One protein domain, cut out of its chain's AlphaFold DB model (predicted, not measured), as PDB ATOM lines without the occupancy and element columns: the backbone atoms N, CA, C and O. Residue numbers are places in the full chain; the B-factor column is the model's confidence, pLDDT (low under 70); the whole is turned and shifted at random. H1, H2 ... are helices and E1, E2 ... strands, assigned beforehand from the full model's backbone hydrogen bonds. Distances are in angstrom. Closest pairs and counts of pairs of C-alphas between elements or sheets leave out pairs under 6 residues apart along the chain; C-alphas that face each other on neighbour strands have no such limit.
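This is residues 3 to 15, 23 to 126 and 194 to 212 of the 213 residues of an uncharacterized protein of Listeria aquatica FSL S10-1188 (UniProt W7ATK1). A small, twisted sheet of four short strands, E3, E2, E1 and E4, runs through the middle of the model, with helix H2 over one face on the side of E2 and E3, while H1, H4 and H6 only graze the sheet. Long stretches with no named element, residues 41 to 56 and residues 65 to 95, make much of the rest; Gly 75, in the second of them, and Asp 35, in the tight turn of the hairpin E2 and E3, lie at the two far ends. The printed part has 136 residues, with six named helices and four named strands in the order E1 E2 E3 H1 H2 H3 E4 H4 H5 H6. The sheet has the order E3 E2 E1 E4 and is mixed, and the class is mixed, helices and strands, though only 60 residues, under half, are in named elements. The whole is compact, with a radius of gyration of the C-alphas of 14.9 A and spans of 45 by 32 by 32 A.

E1, residues 3 to 6, begins with C-alpha 3 at (48.356, -12.405, 48.468) and is 9.9 A long. E2, residues 27 to 32, is the longest strand, 16.9 A. E3, residues 38 to 40, is short. H1, residues 57 to 64, measures 10.4 A from first to last C-alpha. H2, residues 96 to 104, begins with C-alpha 96 at (43.780, -2.280, 41.028) and measures 13.0 A. H3, residues 106 to 109, is followed by E4, residues 113 to 116, of 10.7 A. H4, residues 117 to 122, comes directly after E4. H5, residues 194 to 197, is followed by H6, residues 199 to 210, the longest helix, 15.1 A, which ends with C-alpha 210 at (63.386, -18.643, 43.160).

The sheet is only just strongly twisted, its C-alphas lying up to 4.2 A off its best plane; E3 and E4 are its edge strands. E1 and E4 are parallel at 13 degrees, with N 115 and O 3 within hydrogen-bond range at 2.8 A. E2 and E1 are parallel at 34 degrees, with N 6 and O 30 at 2.8 A. E3 and E2 form an antiparallel hairpin at 138 degrees, with N 31 and O 39 at 2.8 A. H2 is on the sheet at a height of 10.1 A, over E2 and only just over E3, where 3 of its C-alphas fall; on the local plane it runs along the strands, at 0 degrees to E2. The closest C-alphas of H2 and E3 are those of Glu 97 and Ala 40, 6.7 A apart. H1 only grazes the sheet with residues 63 to 64, H4 with 117 to 120 and H6 with 205 to 209. H1 and H5 only just touch, with 3 pairs of C-alphas within 8 A, the closest those of Ser 58 and Glu 197, 6.3 A apart. H1 and H6 are close but not clearly touching, the C-alphas of Val 59 and Phe 201 being 7.4 A apart, at a steep tilt of 43 degrees, the same way. H3 is not on the sheet; it is close to H2 but not clearly touching, the C-alphas of Arg 102 and Gly 109 being 7.0 A apart. H5 and H6 meet only through their link. In H1 and H4 every O i to N i+4 pair is within hydrogen-bond range, in H2 4 of 5 and in H6 6 of 8; H3 and H5 are too short for such a pair.

The two C-alphas farthest apart are those of Asp 35 and Gly 75, at 47.3 A. Residues 16 to 22 are not printed, leaving 19.6 A between C-alphas 15 and 23, and residues 127 to 193 are not printed, leaving 6.1 A between C-alphas 126 and 194. The links from E3 to H1 and from H1 to H2 are long, with 16 and 31 residues. The mean pLDDT of the printed part is 77.2; it is under 70 at residues 3 to 15, 23 to 25, 43 to 54, 107 and 204 to 212.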
ATOM      1  N   LEU A   3      47.506 -13.247  49.302       44.47
ATOM      2  CA  LEU A   3      48.356 -12.405  48.468       44.47
ATOM      3  C   LEU A   3      49.818 -12.544  48.906       44.47
ATOM      4  O   LEU A   3      50.142 -12.179  50.032       44.47
ATOM      5  N   ILE A   4      50.712 -13.009  48.031       54.50
ATOM      6  CA  ILE A   4      52.151 -13.112  48.324       54.50
ATOM      7  C   ILE A   4      52.921 -12.001  47.597       54.50
ATOM      8  O   ILE A   4      52.841 -11.876  46.378       54.50
ATOM      9  N   LYS A   5      53.696 -11.190  48.331       39.28
ATOM     10  CA  LYS A   5      54.461 -10.048  47.777       39.28
ATOM     11  C   LYS A   5      55.954 -10.373  47.547       39.28
ATOM     12  O   LYS A   5      56.627 -10.784  48.494       39.28
ATOM     13  N   ILE A   6      56.489 -10.197  46.322       39.62
ATOM     14  CA  ILE A   6      57.810 -10.727  45.873       39.62
ATOM     15  C   ILE A   6      58.607  -9.796  44.901       39.62
ATOM     16  O   ILE A   6      58.086  -8.764  44.519       39.62
ATOM     17  N   GLN A   7      59.871 -10.081  44.490       28.53
ATOM     18  CA  GLN A   7      60.757  -9.188  43.693       28.53
ATOM     19  C   GLN A   7      61.744  -9.875  42.656       28.53
ATOM     20  O   GLN A   7      62.779 -10.353  43.062       28.53
ATOM     21  N   LYS A   8      61.471  -9.805  41.314       30.28
ATOM     22  CA  LYS A   8      62.295  -9.853  40.017       30.28
ATOM     23  C   LYS A   8      62.878 -11.186  39.451       30.28
ATOM     24  O   LYS A   8      63.718 -11.702  40.138       30.28
ATOM     25  N   ALA A   9      62.694 -11.705  38.202       29.36
ATOM     26  CA  ALA A   9      62.034 -11.339  36.907       29.36
ATOM     27  C   ALA A   9      62.079 -12.469  35.788       29.36
ATOM     28  O   ALA A   9      63.060 -13.194  35.744       29.36
ATOM     29  N   LYS A  10      61.091 -12.477  34.837       28.73
ATOM     30  CA  LYS A  10      60.950 -13.049  33.426       28.73
ATOM     31  C   LYS A  10      61.175 -14.584  33.176       28.73
ATOM     32  O   LYS A  10      62.085 -15.144  33.758       28.73
ATOM     33  N   THR A  11      60.444 -15.379  32.346       30.55
ATOM     34  CA  THR A  11      60.006 -15.284  30.910       30.55
ATOM     35  C   THR A  11      59.079 -16.483  30.465       30.55
ATOM     36  O   THR A  11      59.262 -17.542  31.046       30.55
ATOM     37  N   LYS A  12      58.202 -16.308  29.426       31.91
ATOM     38  CA  LYS A  12      57.572 -17.203  28.357       31.91
ATOM     39  C   LYS A  12      57.262 -18.713  28.606       31.91
ATOM     40  O   LYS A  12      58.128 -19.378  29.137       31.91
ATOM     41  N   ASN A  13      56.285 -19.428  27.999       35.50
ATOM     42  CA  ASN A  13      54.937 -19.267  27.373       35.50
ATOM     43  C   ASN A  13      54.511 -20.670  26.817       35.50
ATOM     44  O   ASN A  13      55.206 -21.143  25.916       35.50
ATOM     45  N   ARG A  14      53.383 -21.293  27.233       30.97
ATOM     46  CA  ARG A  14      52.475 -22.152  26.399       30.97
ATOM     47  C   ARG A  14      51.249 -22.655  27.199       30.97
ATOM     48  O   ARG A  14      51.391 -22.989  28.366       30.97
ATOM     49  N   LYS A  15      50.069 -22.706  26.558       41.34
ATOM     50  CA  LYS A  15      48.737 -22.981  27.148       41.34
ATOM     51  C   LYS A  15      48.228 -24.401  26.888       41.34
ATOM     52  O   LYS A  15      48.337 -24.833  25.746       41.34
ATOM     53  N   ALA A  23      38.234 -25.351  43.765       51.34
ATOM     54  CA  ALA A  23      39.487 -24.839  44.309       51.34
ATOM     55  C   ALA A  23      39.230 -24.035  45.591       51.34
ATOM     56  O   ALA A  23      38.214 -23.364  45.699       51.34
ATOM     57  N   ASP A  24      40.134 -24.117  46.566       62.09
ATOM     58  CA  ASP A  24      39.849 -23.667  47.940       62.09
ATOM     59  C   ASP A  24      40.944 -22.747  48.523       62.09
ATOM     60  O   ASP A  24      40.878 -22.327  49.675       62.09
ATOM     61  N   ILE A  25      41.938 -22.371  47.710       69.94
ATOM     62  CA  ILE A  25      42.785 -21.198  47.953       69.94
ATOM     63  C   ILE A  25      42.995 -20.437  46.656       69.94
ATOM     64  O   ILE A  25      43.553 -20.944  45.691       69.94
ATOM     65  N   HIS A  26      42.588 -19.177  46.668       76.56
ATOM     66  CA  HIS A  26      42.969 -18.227  45.640       76.56
ATOM     67  C   HIS A  26      44.291 -17.580  46.029       76.56
ATOM     68  O   HIS A  26      44.406 -16.977  47.107       76.56
ATOM     69  N   LEU A  27      45.288 -17.747  45.165       80.19
ATOM     70  CA  LEU A  27      46.620 -17.194  45.342       80.19
ATOM     71  C   LEU A  27      46.842 -16.074  44.328       80.19
ATOM     72  O   LEU A  27      46.851 -16.319  43.128       80.19
ATOM     73  N   PHE A  28      47.110 -14.866  44.817       82.81
ATOM     74  CA  PHE A  28      47.590 -13.766  43.984       82.81
ATOM     75  C   PHE A  28      49.021 -13.437  44.364       82.81
ATOM     76  O   PHE A  28      49.382 -13.458  45.541       82.81
ATOM     77  N   VAL A  29      49.850 -13.095  43.385       84.88
ATOM     78  CA  VAL A  29      51.230 -12.696  43.653       84.88
ATOM     79  C   VAL A  29      51.451 -11.298  43.109       84.88
ATOM     80  O   VAL A  29      51.238 -11.036  41.930       84.88
ATOM     81  N   GLU A  30      51.906 -10.393  43.965       85.94
ATOM     82  CA  GLU A  30      52.299  -9.042  43.577       85.94
ATOM     83  C   GLU A  30      53.793  -8.857  43.746       85.94
ATOM     84  O   GLU A  30      54.450  -9.486  44.572       85.94
ATOM     85  N   LYS A  31      54.344  -7.924  42.985       84.69
ATOM     86  CA  LYS A  31      55.735  -7.550  43.077       84.69
ATOM     87  C   LYS A  31      55.924  -6.052  42.963       84.69
ATOM     88  O   LYS A  31      55.357  -5.425  42.079       84.69
ATOM     89  N   LYS A  32      56.832  -5.509  43.773       84.56
ATOM     90  CA  LYS A  32      57.266  -4.121  43.624       84.56
ATOM     91  C   LYS A  32      58.192  -3.954  42.408       84.56
ATOM     92  O   LYS A  32      59.176  -4.692  42.265       84.56
ATOM     93  N   ASN A  33      57.867  -3.028  41.507       82.50
ATOM     94  CA  ASN A  33      58.707  -2.666  40.360       82.50
ATOM     95  C   ASN A  33      59.801  -1.645  40.757       82.50
ATOM     96  O   ASN A  33      60.015  -1.379  41.940       82.50
ATOM     97  N   GLN A  34      60.556  -1.139  39.773       83.44
ATOM     98  CA  GLN A  34      61.616  -0.144  40.010       83.44
ATOM     99  C   GLN A  34      61.055   1.222  40.424       83.44
ATOM    100  O   GLN A  34      61.719   1.948  41.156       83.44
ATOM    101  N   ASP A  35      59.813   1.500  40.042       85.69
ATOM    102  CA  ASP A  35      59.090   2.743  40.308       85.69
ATOM    103  C   ASP A  35      58.311   2.700  41.636       85.69
ATOM    104  O   ASP A  35      57.501   3.572  41.924       85.69
ATOM    105  N   ASN A  36      58.573   1.698  42.485       83.38
ATOM    106  CA  ASN A  36      57.898   1.472  43.765       83.38
ATOM    107  C   ASN A  36      56.394   1.137  43.687       83.38
ATOM    108  O   ASN A  36      55.699   1.201  44.703       83.38
ATOM    109  N   GLU A  37      55.907   0.666  42.547       83.75
ATOM    110  CA  GLU A  37      54.519   0.241  42.368       83.75
ATOM    111  C   GLU A  37      54.370  -1.275  42.526       83.75
ATOM    112  O   GLU A  37      55.226  -2.049  42.080       83.75
ATOM    113  N   TRP A  38      53.268  -1.716  43.135       84.50
ATOM    114  CA  TRP A  38      52.888  -3.127  43.153       84.50
ATOM    115  C   TRP A  38      52.288  -3.509  41.806       84.50
ATOM    116  O   TRP A  38      51.306  -2.926  41.358       84.50
ATOM    117  N   LYS A  39      52.889  -4.503  41.160       83.44
ATOM    118  CA  LYS A  39      52.412  -5.085  39.913       83.44
ATOM    119  C   LYS A  39      52.187  -6.568  40.091       83.44
ATOM    120  O   LYS A  39      53.032  -7.271  40.647       83.44
ATOM    121  N   ALA A  40      51.051  -7.032  39.598       83.62
ATOM    122  CA  ALA A  40      50.726  -8.438  39.587       83.62
ATOM    123  C   ALA A  40      51.792  -9.240  38.827       83.62
ATOM    124  O   ALA A  40      52.323  -8.821  37.793       83.62
ATOM    125  N   VAL A  41      52.126 -10.401  39.368       79.25
ATOM    126  CA  VAL A  41      52.971 -11.384  38.710       79.25
ATOM    127  C   VAL A  41      52.058 -12.290  37.900       79.25
ATOM    128  O   VAL A  41      51.303 -13.078  38.458       79.25
ATOM    129  N   LEU A  42      52.160 -12.175  36.581       73.25
ATOM    130  CA  LEU A  42      51.495 -13.074  35.647       73.25
ATOM    131  C   LEU A  42      52.272 -14.382  35.502       73.25
ATOM    132  O   LEU A  42      53.510 -14.383  35.489       73.25
ATOM    133  N   TYR A  43      51.540 -15.477  35.326       68.31
ATOM    134  CA  TYR A  43      52.113 -16.760  34.933       68.31
ATOM    135  C   TYR A  43      52.477 -16.806  33.449       68.31
ATOM    136  O   TYR A  43      52.164 -15.905  32.670       68.31
ATOM    137  N   GLU A  44      53.169 -17.878  33.053       63.78
ATOM    138  CA  GLU A  44      53.577 -18.110  31.661       63.78
ATOM    139  C   GLU A  44      52.380 -18.227  30.702       63.78
ATOM    140  O   GLU A  44      52.536 -17.994  29.510       63.78
ATOM    141  N   ASP A  45      51.189 -18.559  31.192       65.75
ATOM    142  CA  ASP A  45      49.948 -18.587  30.408       65.75
ATOM    143  C   ASP A  45      49.195 -17.240  30.404       65.75
ATOM    144  O   ASP A  45      48.168 -17.109  29.730       65.75
ATOM    145  N   GLY A  46      49.717 -16.236  31.119       68.88
ATOM    146  CA  GLY A  46      49.101 -14.925  31.307       68.88
ATOM    147  C   GLY A  46      47.994 -14.888  32.364       68.88
ATOM    148  O   GLY A  46      47.307 -13.875  32.458       68.88
ATOM    149  N   SER A  47      47.797 -15.957  33.142       68.38
ATOM    150  CA  SER A  47      46.805 -16.002  34.217       68.38
ATOM    151  C   SER A  47      47.363 -15.489  35.552       68.38
ATOM    152  O   SER A  47      48.577 -15.351  35.737       68.38
ATOM    153  N   TYR A  48      46.451 -15.225  36.492       66.19
ATOM    154  CA  TYR A  48      46.749 -14.919  37.897       66.19
ATOM    155  C   TYR A  48      46.531 -16.118  38.831       66.19
ATOM    156  O   TYR A  48      46.902 -16.042  39.996       66.19
ATOM    157  N   ASP A  49      45.964 -17.224  38.331       60.94
ATOM    158  CA  ASP A  49      45.353 -18.299  39.138       60.94
ATOM    159  C   ASP A  49      45.985 -19.689  38.881       60.94
ATOM    160  O   ASP A  49      45.422 -20.724  39.211       60.94
ATOM    161  N   GLY A  50      47.159 -19.731  38.242       55.25
ATOM    162  CA  GLY A  50      47.773 -20.961  37.724       55.25
ATOM    163  C   GLY A  50      48.731 -21.718  38.658       55.25
ATOM    164  O   GLY A  50      49.257 -22.753  38.247       55.25
ATOM    165  N   LEU A  51      49.023 -21.237  39.877       56.44
ATOM    166  CA  LEU A  51      50.012 -21.905  40.748       56.44
ATOM    167  C   LEU A  51      49.452 -22.982  41.660       56.44
ATOM    168  O   LEU A  51      50.184 -23.917  41.994       56.44
ATOM    169  N   TYR A  52      48.224 -22.805  42.136       61.41
ATOM    170  CA  TYR A  52      47.722 -23.598  43.243       61.41
ATOM    171  C   TYR A  52      46.203 -23.723  43.159       61.41
ATOM    172  O   TYR A  52      45.468 -22.883  43.656       61.41
ATOM    173  N   ASP A  53      45.749 -24.790  42.513       61.25
ATOM    174  CA  ASP A  53      44.341 -25.140  42.314       61.25
ATOM    175  C   ASP A  53      43.897 -26.315  43.205       61.25
ATOM    176  O   ASP A  53      42.783 -26.819  43.083       61.25
ATOM    177  N   VAL A  54      44.758 -26.751  44.128       66.38
ATOM    178  CA  VAL A  54      44.488 -27.880  45.025       66.38
ATOM    179  C   VAL A  54      43.926 -27.393  46.354       66.38
ATOM    180  O   VAL A  54      44.389 -26.421  46.947       66.38
ATOM    181  N   ARG A  55      42.935 -28.118  46.869       74.31
ATOM    182  CA  ARG A  55      42.410 -27.947  48.226       74.31
ATOM    183  C   ARG A  55      43.382 -28.564  49.232       74.31
ATOM    184  O   ARG A  55      43.573 -29.775  49.235       74.31
ATOM    185  N   ASN A  56      43.995 -27.740  50.079       82.06
ATOM    186  CA  ASN A  56      44.900 -28.193  51.136       82.06
ATOM    187  C   ASN A  56      44.675 -27.355  52.401       82.06
ATOM    188  O   ASN A  56      45.259 -26.285  52.558       82.06
ATOM    189  N   TYR A  57      43.824 -27.854  53.300       84.25
ATOM    190  CA  TYR A  57      43.460 -27.148  54.530       84.25
ATOM    191  C   TYR A  57      44.656 -26.892  55.452       84.25
ATOM    192  O   TYR A  57      44.717 -25.825  56.056       84.25
ATOM    193  N   SER A  58      45.649 -27.789  55.491       89.69
ATOM    194  CA  SER A  58      46.884 -27.572  56.253       89.69
ATOM    195  C   SER A  58      47.615 -26.320  55.773       89.69
ATOM    196  O   SER A  58      48.027 -25.489  56.572       89.69
ATOM    197  N   VAL A  59      47.718 -26.119  54.456       89.62
ATOM    198  CA  VAL A  59      48.335 -24.913  53.885       89.62
ATOM    199  C   VAL A  59      47.537 -23.654  54.244       89.62
ATOM    200  O   VAL A  59      48.135 -22.614  54.509       89.62
ATOM    201  N   PHE A  60      46.206 -23.720  54.311       87.88
ATOM    202  CA  PHE A  60      45.386 -22.548  54.651       87.88
ATOM    203  C   PHE A  60      45.525 -22.184  56.129       87.88
ATOM    204  O   PHE A  60      45.673 -21.008  56.467       87.88
ATOM    205  N   ALA A  61      45.539 -23.206  56.984       92.06
ATOM    206  CA  ALA A  61      45.778 -23.097  58.411       92.06
ATOM    207  C   ALA A  61      47.170 -22.518  58.698       92.06
ATOM    208  O   ALA A  61      47.284 -21.510  59.392       92.06
ATOM    209  N   ILE A  62      48.222 -23.076  58.088       94.56
ATOM    210  CA  ILE A  62      49.596 -22.589  58.269       94.56
ATOM    211  C   ILE A  62      49.729 -21.142  57.785       94.56
ATOM    212  O   ILE A  62      50.369 -20.334  58.445       94.56
ATOM    213  N   LEU A  63      49.157 -20.778  56.636       92.25
ATOM    214  CA  LEU A  63      49.381 -19.448  56.063       92.25
ATOM    215  C   LEU A  63      48.541 -18.354  56.734       92.25
ATOM    216  O   LEU A  63      49.006 -17.219  56.838       92.25
ATOM    217  N   ALA A  64      47.310 -18.664  57.136       91.81
ATOM    218  CA  ALA A  64      46.346 -17.645  57.537       91.81
ATOM    219  C   ALA A  64      45.340 -18.104  58.603       91.81
ATOM    220  O   ALA A  64      44.297 -17.475  58.724       91.81
ATOM    221  N   ASP A  65      45.598 -19.185  59.344       92.94
ATOM    222  CA  ASP A  65      44.691 -19.706  60.384       92.94
ATOM    223  C   ASP A  65      43.288 -20.096  59.866       92.94
ATOM    224  O   ASP A  65      42.308 -20.181  60.603       92.94
ATOM    225  N   VAL A  66      43.153 -20.342  58.562       87.56
ATOM    226  CA  VAL A  66      41.855 -20.658  57.957       87.56
ATOM    227  C   VAL A  66      41.548 -22.137  58.157       87.56
ATOM    228  O   VAL A  66      42.260 -22.991  57.630       87.56
ATOM    229  N   ARG A  67      40.454 -22.427  58.878       85.88
ATOM    230  CA  ARG A  67      40.011 -23.792  59.235       85.88
ATOM    231  C   ARG A  67      41.103 -24.588  59.963       85.88
ATOM    232  O   ARG A  67      41.348 -25.758  59.691       85.88
ATOM    233  N   ASN A  68      41.789 -23.929  60.885       91.81
ATOM    234  CA  ASN A  68      42.926 -24.513  61.571       91.81
ATOM    235  C   ASN A  68      42.513 -25.631  62.545       91.81
ATOM    236  O   ASN A  68      41.771 -25.378  63.489       91.81
ATOM    237  N   GLY A  69      42.963 -26.863  62.287       89.88
ATOM    238  CA  GLY A  69      42.549 -28.069  63.022       89.88
ATOM    239  C   GLY A  69      41.225 -28.684  62.549       89.88
ATOM    240  O   GLY A  69      40.819 -29.729  63.052       89.88
ATOM    241  N   TYR A  70      40.565 -28.098  61.537       88.31
ATOM    242  CA  TYR A  70      39.263 -28.569  61.060       88.31
ATOM    243  C   TYR A  70      39.196 -28.712  59.535       88.31
ATOM    244  O   TYR A  70      39.614 -27.849  58.770       88.31
ATOM    245  N   GLY A  71      38.615 -29.811  59.071       80.88
ATOM    246  CA  GLY A  71      38.444 -30.122  57.659       80.88
ATOM    247  C   GLY A  71      37.099 -29.674  57.092       80.88
ATOM    248  O   GLY A  71      36.448 -28.716  57.529       80.88
ATOM    249  N   PHE A  72      36.656 -30.406  56.072       76.31
ATOM    250  CA  PHE A  72      35.314 -30.249  55.523       76.31
ATOM    251  C   PHE A  72      34.252 -30.579  56.586       76.31
ATOM    252  O   PHE A  72      34.449 -31.465  57.414       76.31
ATOM    253  N   ALA A  73      33.138 -29.840  56.579       81.69
ATOM    254  CA  ALA A  73      32.047 -29.966  57.556       81.69
ATOM    255  C   ALA A  73      32.469 -29.879  59.046       81.69
ATOM    256  O   ALA A  73      31.720 -30.315  59.914       81.69
ATOM    257  N   GLY A  74      33.634 -29.291  59.349       82.00
ATOM    258  CA  GLY A  74      34.102 -29.089  60.725       82.00
ATOM    259  C   GLY A  74      34.671 -30.341  61.393       82.00
ATOM    260  O   GLY A  74      34.841 -30.342  62.607       82.00
ATOM    261  N   GLY A  75      34.952 -31.400  60.633       85.50
ATOM    262  CA  GLY A  75      35.562 -32.597  61.201       85.50
ATOM    263  C   GLY A  75      37.007 -32.350  61.655       85.50
ATOM    264  O   GLY A  75      37.719 -31.550  61.051       85.50
ATOM    265  N   ASP A  76      37.427 -33.032  62.716       89.50
ATOM    266  CA  ASP A  76      38.773 -32.939  63.289       89.50
ATOM    267  C   ASP A  76      39.815 -33.555  62.345       89.50
ATOM    268  O   ASP A  76      39.684 -34.705  61.919       89.50
ATOM    269  N   ILE A  77      40.838 -32.773  61.996       89.06
ATOM    270  CA  ILE A  77      41.931 -33.201  61.112       89.06
ATOM    271  C   ILE A  77      43.286 -33.263  61.820       89.06
ATOM    272  O   ILE A  77      44.280 -33.624  61.184       89.06
ATOM    273  N   GLY A  78      43.362 -32.889  63.100       92.06
ATOM    274  CA  GLY A  78      44.639 -32.647  63.758       92.06
ATOM    275  C   GLY A  78      44.649 -31.514  64.766       92.06
ATOM    276  O   GLY A  78      43.699 -30.747  64.909       92.06
ATOM    277  N   ASP A  79      45.785 -31.395  65.442       95.56
ATOM    278  CA  ASP A  79      46.094 -30.225  66.247       95.56
ATOM    279  C   ASP A  79      46.255 -29.000  65.349       95.56
ATOM    280  O   ASP A  79      46.739 -29.076  64.212       95.56
ATOM    281  N   ALA A  80      45.855 -27.851  65.886       94.44
ATOM    282  CA  ALA A  80      46.001 -26.585  65.194       94.44
ATOM    283  C   ALA A  80      47.482 -26.285  64.897       94.44
ATOM    284  O   ALA A  80      48.371 -26.472  65.728       94.44
ATOM    285  N   PHE A  81      47.738 -25.773  63.700       95.75
ATOM    286  CA  PHE A  81      49.016 -25.211  63.303       95.75
ATOM    287  C   PHE A  81      49.241 -23.854  63.989       95.75
ATOM    288  O   PHE A  81      48.302 -23.114  64.262       95.75
ATOM    289  N   ASN A  82      50.492 -23.463  64.196       96.94
ATOM    290  CA  ASN A  82      50.870 -22.089  64.482       96.94
ATOM    291  C   ASN A  82      50.887 -21.333  63.150       96.94
ATOM    292  O   ASN A  82      51.749 -21.625  62.314       96.94
ATOM    293  N   PRO A  83      49.961 -20.397  62.899       96.25
ATOM    294  CA  PRO A  83      49.904 -19.723  61.614       96.25
ATOM    295  C   PRO A  83      51.088 -18.758  61.440       96.25
ATOM    296  O   PRO A  83      51.572 -18.164  62.404       96.25
ATOM    297  N   VAL A  84      51.522 -18.537  60.194       95.50
ATOM    298  CA  VAL A  84      52.487 -17.482  59.830       95.50
ATOM    299  C   VAL A  84      51.952 -16.118  60.269       95.50
ATOM    300  O   VAL A  84      52.692 -15.275  60.769       95.50
ATOM    301  N   SER A  85      50.653 -15.905  60.068       94.56
ATOM    302  CA  SER A  85      49.905 -14.744  60.530       94.56
ATOM    303  C   SER A  85      48.430 -15.114  60.613       94.56
ATOM    304  O   SER A  85      47.944 -15.893  59.800       94.56
ATOM    305  N   PHE A  86      47.683 -14.481  61.513       93.31
ATOM    306  CA  PHE A  86      46.222 -14.440  61.405       93.31
ATOM    307  C   PHE A  86      45.787 -13.683  60.133       93.31
ATOM    308  O   PHE A  86      46.603 -12.937  59.566       93.31
ATOM    309  N   PRO A  87      44.530 -13.832  59.666       90.06
ATOM    310  CA  PRO A  87      44.027 -13.113  58.501       90.06
ATOM    311  C   PRO A  87      44.205 -11.599  58.638       90.06
ATOM    312  O   PRO A  87      43.699 -10.983  59.574       90.06
ATOM    313  N   LYS A  88      44.918 -10.992  57.685       92.19
ATOM    314  CA  LYS A  88      45.164  -9.539  57.661       92.19
ATOM    315  C   LYS A  88      44.187  -8.770  56.764       92.19
ATOM    316  O   LYS A  88      44.328  -7.557  56.623       92.19
ATOM    317  N   GLY A  89      43.230  -9.459  56.140       89.75
ATOM    318  CA  GLY A  89      42.330  -8.878  55.150       89.75
ATOM    319  C   GLY A  89      43.034  -8.548  53.834       89.75
ATOM    320  O   GLY A  89      44.072  -9.116  53.485       89.75
ATOM    321  N   ILE A  90      42.463  -7.595  53.103       88.62
ATOM    322  CA  ILE A  90      43.060  -7.017  51.897       88.62
ATOM    323  C   ILE A  90      44.086  -5.954  52.323       88.62
ATOM    324  O   ILE A  90      43.776  -5.116  53.173       88.62
ATOM    325  N   PRO A  91      45.308  -5.934  51.764       88.06
ATOM    326  CA  PRO A  91      46.264  -4.887  52.099       88.06
ATOM    327  C   PRO A  91      45.783  -3.523  51.596       88.06
ATOM    328  O   PRO A  91      45.301  -3.392  50.474       88.06
ATOM    329  N   TYR A  92      46.026  -2.475  52.384       87.56
ATOM    330  CA  TYR A  92      45.656  -1.093  52.041       87.56
ATOM    331  C   TYR A  92      46.261  -0.589  50.717       87.56
ATOM    332  O   TYR A  92      45.758   0.357  50.122       87.56
ATOM    333  N   ASN A  93      47.370  -1.191  50.281       84.38
ATOM    334  CA  ASN A  93      48.085  -0.866  49.049       84.38
ATOM    335  C   ASN A  93      47.962  -1.970  47.991       84.38
ATOM    336  O   ASN A  93      48.914  -2.213  47.244       84.38
ATOM    337  N   ALA A  94      46.840  -2.689  47.990       86.56
ATOM    338  CA  ALA A  94      46.489  -3.606  46.919       86.56
ATOM    339  C   ALA A  94      46.483  -2.883  45.564       86.56
ATOM    340  O   ALA A  94      46.024  -1.744  45.468       86.56
ATOM    341  N   SER A  95      46.988  -3.539  44.520       87.50
ATOM    342  CA  SER A  95      46.871  -3.016  43.158       87.50
ATOM    343  C   SER A  95      45.423  -3.066  42.663       87.50
ATOM    344  O   SER A  95      44.625  -3.900  43.102       87.50
ATOM    345  N   GLU A  96      45.081  -2.204  41.703       88.62
ATOM    346  CA  GLU A  96      43.780  -2.280  41.028       88.62
ATOM    347  C   GLU A  96      43.586  -3.630  40.334       88.62
ATOM    348  O   GLU A  96      42.473  -4.149  40.271       88.62
ATOM    349  N   GLU A  97      44.667  -4.204  39.802       87.00
ATOM    350  CA  GLU A  97      44.660  -5.516  39.171       87.00
ATOM    351  C   GLU A  97      44.250  -6.613  40.167       87.00
ATOM    352  O   GLU A  97      43.411  -7.450  39.833       87.00
ATOM    353  N   PHE A  98      44.773  -6.585  41.399       86.56
ATOM    354  CA  PHE A  98      44.342  -7.500  42.460       86.56
ATOM    355  C   PHE A  98      42.861  -7.316  42.798       86.56
ATOM    356  O   PHE A  98      42.134  -8.304  42.867       86.56
ATOM    357  N   LEU A  99      42.407  -6.073  42.991       88.06
ATOM    358  CA  LEU A  99      41.020  -5.795  43.380       88.06
ATOM    359  C   LEU A  99      40.032  -6.317  42.326       88.06
ATOM    360  O   LEU A  99      39.072  -6.998  42.675       88.06
ATOM    361  N   LYS A 100      40.334  -6.109  41.037       86.75
ATOM    362  CA  LYS A 100      39.535  -6.634  39.918       86.75
ATOM    363  C   LYS A 100      39.472  -8.161  39.916       86.75
ATOM    364  O   LYS A 100      38.414  -8.729  39.687       86.75
ATOM    365  N   VAL A 101      40.591  -8.844  40.169       82.31
ATOM    366  CA  VAL A 101      40.604 -10.316  40.232       82.31
ATOM    367  C   VAL A 101      39.866 -10.821  41.474       82.31
ATOM    368  O   VAL A 101      39.102 -11.779  41.377       82.31
ATOM    369  N   ARG A 102      40.017 -10.153  42.620       81.25
ATOM    370  CA  ARG A 102      39.321 -10.499  43.863       81.25
ATOM    371  C   ARG A 102      37.800 -10.451  43.720       81.25
ATOM    372  O   ARG A 102      37.122 -11.327  44.258       81.25
ATOM    373  N   GLU A 103      37.271  -9.474  42.987       83.56
ATOM    374  CA  GLU A 103      35.837  -9.388  42.680       83.56
ATOM    375  C   GLU A 103      35.332 -10.632  41.936       83.56
ATOM    376  O   GLU A 103      34.231 -11.101  42.207       83.56
ATOM    377  N   THR A 104      36.152 -11.238  41.066       79.31
ATOM    378  CA  THR A 104      35.758 -12.453  40.323       79.31
ATOM    379  C   THR A 104      35.672 -13.716  41.179       79.31
ATOM    380  O   THR A 104      35.070 -14.695  40.746       79.31
ATOM    381  N   TRP A 105      36.262 -13.715  42.378       76.31
ATOM    382  CA  TRP A 105      36.187 -14.849  43.306       76.31
ATOM    383  C   TRP A 105      34.904 -14.865  44.141       76.31
ATOM    384  O   TRP A 105      34.620 -15.880  44.763       76.31
ATOM    385  N   ASP A 106      34.147 -13.763  44.163       76.00
ATOM    386  CA  ASP A 106      32.841 -13.654  44.826       76.00
ATOM    387  C   ASP A 106      32.812 -14.324  46.223       76.00
ATOM    388  O   ASP A 106      33.637 -13.982  47.086       76.00
ATOM    389  N   ILE A 107      31.911 -15.294  46.432       68.94
ATOM    390  CA  ILE A 107      31.708 -16.025  47.691       68.94
ATOM    391  C   ILE A 107      32.867 -16.972  48.050       68.94
ATOM    392  O   ILE A 107      33.095 -17.257  49.229       68.94
ATOM    393  N   ASP A 108      33.659 -17.408  47.069       70.00
ATOM    394  CA  ASP A 108      34.802 -18.299  47.301       70.00
ATOM    395  C   ASP A 108      35.984 -17.545  47.947       70.00
ATOM    396  O   ASP A 108      36.800 -18.126  48.666       70.00
ATOM    397  N   GLY A 109      36.034 -16.215  47.816       71.44
ATOM    398  CA  GLY A 109      37.051 -15.348  48.423       71.44
ATOM    399  C   GLY A 109      36.837 -14.985  49.904       71.44
ATOM    400  O   GLY A 109      37.279 -13.939  50.346       71.44
ATOM    401  N   HIS A 110      36.164 -15.796  50.712       73.44
ATOM    402  CA  HIS A 110      35.630 -15.383  52.025       73.44
ATOM    403  C   HIS A 110      36.644 -15.211  53.182       73.44
ATOM    404  O   HIS A 110      36.258 -14.783  54.266       73.44
ATOM    405  N   SER A 111      37.924 -15.553  53.002       82.81
ATOM    406  CA  SER A 111      38.967 -15.421  54.042       82.81
ATOM    407  C   SER A 111      40.189 -14.692  53.493       82.81
ATOM    408  O   SER A 111      41.174 -15.315  53.079       82.81
ATOM    409  N   ASP A 112      40.093 -13.367  53.417       87.06
ATOM    410  CA  ASP A 112      41.118 -12.527  52.809       87.06
ATOM    411  C   ASP A 112      42.341 -12.349  53.723       87.06
ATOM    412  O   ASP A 112      42.225 -11.983  54.894       87.06
ATOM    413  N   SER A 113      43.537 -12.606  53.191       91.56
ATOM    414  CA  SER A 113      44.802 -12.348  53.876       91.56
ATOM    415  C   SER A 113      45.935 -12.093  52.880       91.56
ATOM    416  O   SER A 113      45.837 -12.375  51.681       91.56
ATOM    417  N   TYR A 114      47.052 -11.580  53.383       91.88
ATOM    418  CA  TYR A 114      48.277 -11.376  52.618       91.88
ATOM    419  C   TYR A 114      49.502 -11.773  53.437       91.88
ATOM    420  O   TYR A 114      49.507 -11.658  54.656       91.88
ATOM    421  N   LEU A 115      50.572 -12.189  52.773       91.94
ATOM    422  CA  LEU A 115      51.875 -12.449  53.369       91.94
ATOM    423  C   LEU A 115      52.981 -11.846  52.502       91.94
ATOM    424  O   LEU A 115      52.904 -11.732  51.278       91.94
ATOM    425  N   THR A 116      54.054 -11.444  53.153       89.62
ATOM    426  CA  THR A 116      55.286 -11.009  52.511       89.62
ATOM    427  C   THR A 116      56.210 -12.202  52.319       89.62
ATOM    428  O   THR A 116      56.198 -13.159  53.093       89.62
ATOM    429  N   LEU A 117      57.087 -12.136  51.315       85.94
ATOM    430  CA  LEU A 117      58.121 -13.160  51.167       85.94
ATOM    431  C   LEU A 117      59.048 -13.247  52.391       85.94
ATOM    432  O   LEU A 117      59.595 -14.311  52.659       85.94
ATOM    433  N   LYS A 118      59.228 -12.146  53.131       87.62
ATOM    434  CA  LYS A 118      59.998 -12.147  54.377       87.62
ATOM    435  C   LYS A 118      59.313 -13.001  55.446       87.62
ATOM    436  O   LYS A 118      59.965 -13.893  55.967       87.62
ATOM    437  N   GLU A 119      58.017 -12.798  55.694       92.75
ATOM    438  CA  GLU A 119      57.239 -13.627  56.634       92.75
ATOM    439  C   GLU A 119      57.342 -15.117  56.279       92.75
ATOM    440  O   GLU A 119      57.633 -15.934  57.143       92.75
ATOM    441  N   LEU A 120      57.210 -15.473  54.997       90.50
ATOM    442  CA  LEU A 120      57.332 -16.867  54.553       90.50
ATOM    443  C   LEU A 120      58.744 -17.451  54.722       90.50
ATOM    444  O   LEU A 120      58.878 -18.649  54.959       90.50
ATOM    445  N   ARG A 121      59.796 -16.637  54.556       85.88
ATOM    446  CA  ARG A 121      61.196 -17.077  54.689       85.88
ATOM    447  C   ARG A 121      61.639 -17.211  56.139       85.88
ATOM    448  O   ARG A 121      62.451 -18.080  56.425       85.88
ATOM    449  N   ASP A 122      61.149 -16.331  57.004       91.00
ATOM    450  CA  ASP A 122      61.532 -16.293  58.416       91.00
ATOM    451  C   ASP A 122      60.710 -17.274  59.264       91.00
ATOM    452  O   ASP A 122      61.074 -17.558  60.404       91.00
ATOM    453  N   PHE A 123      59.596 -17.779  58.730       93.69
ATOM    454  CA  PHE A 123      58.757 -18.746  59.419       93.69
ATOM    455  C   PHE A 123      59.473 -20.092  59.605       93.69
ATOM    456  O   PHE A 123      60.148 -20.590  58.704       93.69
ATOM    457  N   ASN A 124      59.304 -20.698  60.781       95.12
ATOM    458  CA  ASN A 124      59.875 -22.004  61.096       95.12
ATOM    459  C   ASN A 124      59.014 -23.131  60.496       95.12
ATOM    460  O   ASN A 124      57.967 -23.476  61.041       95.12
ATOM    461  N   TRP A 125      59.467 -23.727  59.394       93.25
ATOM    462  CA  TRP A 125      58.760 -24.811  58.695       93.25
ATOM    463  C   TRP A 125      59.082 -26.218  59.223       93.25
ATOM    464  O   TRP A 125      58.443 -27.190  58.813       93.25
ATOM    465  N   ASP A 126      60.029 -26.338  60.153       94.75
ATOM    466  CA  ASP A 126      60.401 -27.614  60.781       94.75
ATOM    467  C   ASP A 126      59.537 -27.931  62.012       94.75
ATOM    468  O   ASP A 126      59.710 -28.964  62.661       94.75
ATOM    469  N   TYR A 194      55.508 -29.226  59.130       94.25
ATOM    470  CA  TYR A 194      54.853 -28.201  58.309       94.25
ATOM    471  C   TYR A 194      55.437 -28.192  56.894       94.25
ATOM    472  O   TYR A 194      54.716 -27.967  55.925       94.25
ATOM    473  N   THR A 195      56.731 -28.495  56.763       91.56
ATOM    474  CA  THR A 195      57.400 -28.671  55.470       91.56
ATOM    475  C   THR A 195      56.743 -29.758  54.620       91.56
ATOM    476  O   THR A 195      56.542 -29.533  53.429       91.56
ATOM    477  N   VAL A 196      56.382 -30.909  55.202       89.38
ATOM    478  CA  VAL A 196      55.701 -31.995  54.471       89.38
ATOM    479  C   VAL A 196      54.305 -31.554  54.029       89.38
ATOM    480  O   VAL A 196      53.969 -31.670  52.852       89.38
ATOM    481  N   GLU A 197      53.520 -30.960  54.928       89.56
ATOM    482  CA  GLU A 197      52.150 -30.519  54.626       89.56
ATOM    483  C   GLU A 197      52.096 -29.387  53.584       89.56
ATOM    484  O   GLU A 197      51.180 -29.320  52.757       89.56
ATOM    485  N   ALA A 198      53.108 -28.517  53.580       89.38
ATOM    486  CA  ALA A 198      53.260 -27.433  52.617       89.38
ATOM    487  C   ALA A 198      54.150 -27.798  51.414       89.38
ATOM    488  O   ALA A 198      54.402 -26.941  50.563       89.38
ATOM    489  N   ALA A 199      54.607 -29.049  51.279       85.88
ATOM    490  CA  ALA A 199      55.573 -29.443  50.251       85.88
ATOM    491  C   ALA A 199      55.079 -29.139  48.831       85.88
ATOM    492  O   ALA A 199      55.842 -28.652  47.996       85.88
ATOM    493  N   TRP A 200      53.792 -29.366  48.556       79.00
ATOM    494  CA  TRP A 200      53.206 -29.069  47.246       79.00
ATOM    495  C   TRP A 200      53.130 -27.556  46.984       79.00
ATOM    496  O   TRP A 200      53.473 -27.095  45.890       79.00
ATOM    497  N   PHE A 201      52.784 -26.773  48.016       81.44
ATOM    498  CA  PHE A 201      52.810 -25.309  47.968       81.44
ATOM    499  C   PHE A 201      54.220 -24.800  47.680       81.44
ATOM    500  O   PHE A 201      54.395 -23.947  46.813       81.44
ATOM    501  N   PHE A 202      55.244 -25.375  48.305       76.06
ATOM    502  CA  PHE A 202      56.626 -25.039  47.991       76.06
ATOM    503  C   PHE A 202      57.053 -25.495  46.596       76.06
ATOM    504  O   PHE A 202      57.595 -24.698  45.836       76.06
ATOM    505  N   GLY A 203      56.783 -26.732  46.192       72.44
ATOM    506  CA  GLY A 203      57.186 -27.231  44.875       72.44
ATOM    507  C   GLY A 203      56.699 -26.335  43.730       72.44
ATOM    508  O   GLY A 203      57.472 -25.974  42.834       72.44
ATOM    509  N   LYS A 204      55.433 -25.903  43.797       67.75
ATOM    510  CA  LYS A 204      54.814 -25.024  42.797       67.75
ATOM    511  C   LYS A 204      55.213 -23.560  42.982       67.75
ATOM    512  O   LYS A 204      55.748 -22.945  42.057       67.75
ATOM    513  N   SER A 205      55.021 -23.009  44.178       65.44
ATOM    514  CA  SER A 205      55.186 -21.574  44.436       65.44
ATOM    515  C   SER A 205      56.649 -21.166  44.600       65.44
ATOM    516  O   SER A 205      57.055 -20.112  44.124       65.44
ATOM    517  N   PHE A 206      57.506 -21.998  45.196       62.78
ATOM    518  CA  PHE A 206      58.917 -21.650  45.397       62.78
ATOM    519  C   PHE A 206      59.740 -21.700  44.110       62.78
ATOM    520  O   PHE A 206      60.735 -20.985  44.005       62.78
ATOM    521  N   THR A 207      59.317 -22.464  43.098       59.31
ATOM    522  CA  THR A 207      59.885 -22.348  41.745       59.31
ATOM    523  C   THR A 207      59.663 -20.938  41.194       59.31
ATOM    524  O   THR A 207      60.598 -20.324  40.678       59.31
ATOM    525  N   LEU A 208      58.469 -20.371  41.397       60.78
ATOM    526  CA  LEU A 208      58.196 -18.967  41.100       60.78
ATOM    527  C   LEU A 208      59.041 -18.043  42.002       60.78
ATOM    528  O   LEU A 208      59.661 -17.106  41.507       60.78
ATOM    529  N   PHE A 209      59.152 -18.332  43.303       62.12
ATOM    530  CA  PHE A 209      59.875 -17.475  44.255       62.12
ATOM    531  C   PHE A 209      61.392 -17.457  44.049       62.12
ATOM    532  O   PHE A 209      62.047 -16.454  44.324       62.12
ATOM    533  N   ARG A 210      61.968 -18.545  43.531       59.16
ATOM    534  CA  ARG A 210      63.386 -18.643  43.160       59.16
ATOM    535  C   ARG A 210      63.723 -17.848  41.907       59.16
ATOM    536  O   ARG A 210      64.834 -17.340  41.823       59.16
ATOM    537  N   ARG A 211      62.769 -17.682  40.984       54.56
ATOM    538  CA  ARG A 211      62.878 -16.749  39.845       54.56
ATOM    539  C   ARG A 211      62.859 -15.280  40.289       54.56
ATOM    540  O   ARG A 211      62.996 -14.398  39.448       54.56
ATOM    541  N   PHE A 212      62.661 -15.041  41.589       50.00
ATOM    542  CA  PHE A 212      62.682 -13.744  42.249       50.00
ATOM    543  C   PHE A 212      63.938 -13.487  43.103       50.00
ATOM    544  O   PHE A 212      63.876 -12.791  44.118       50.00
TER     545      PHE A 212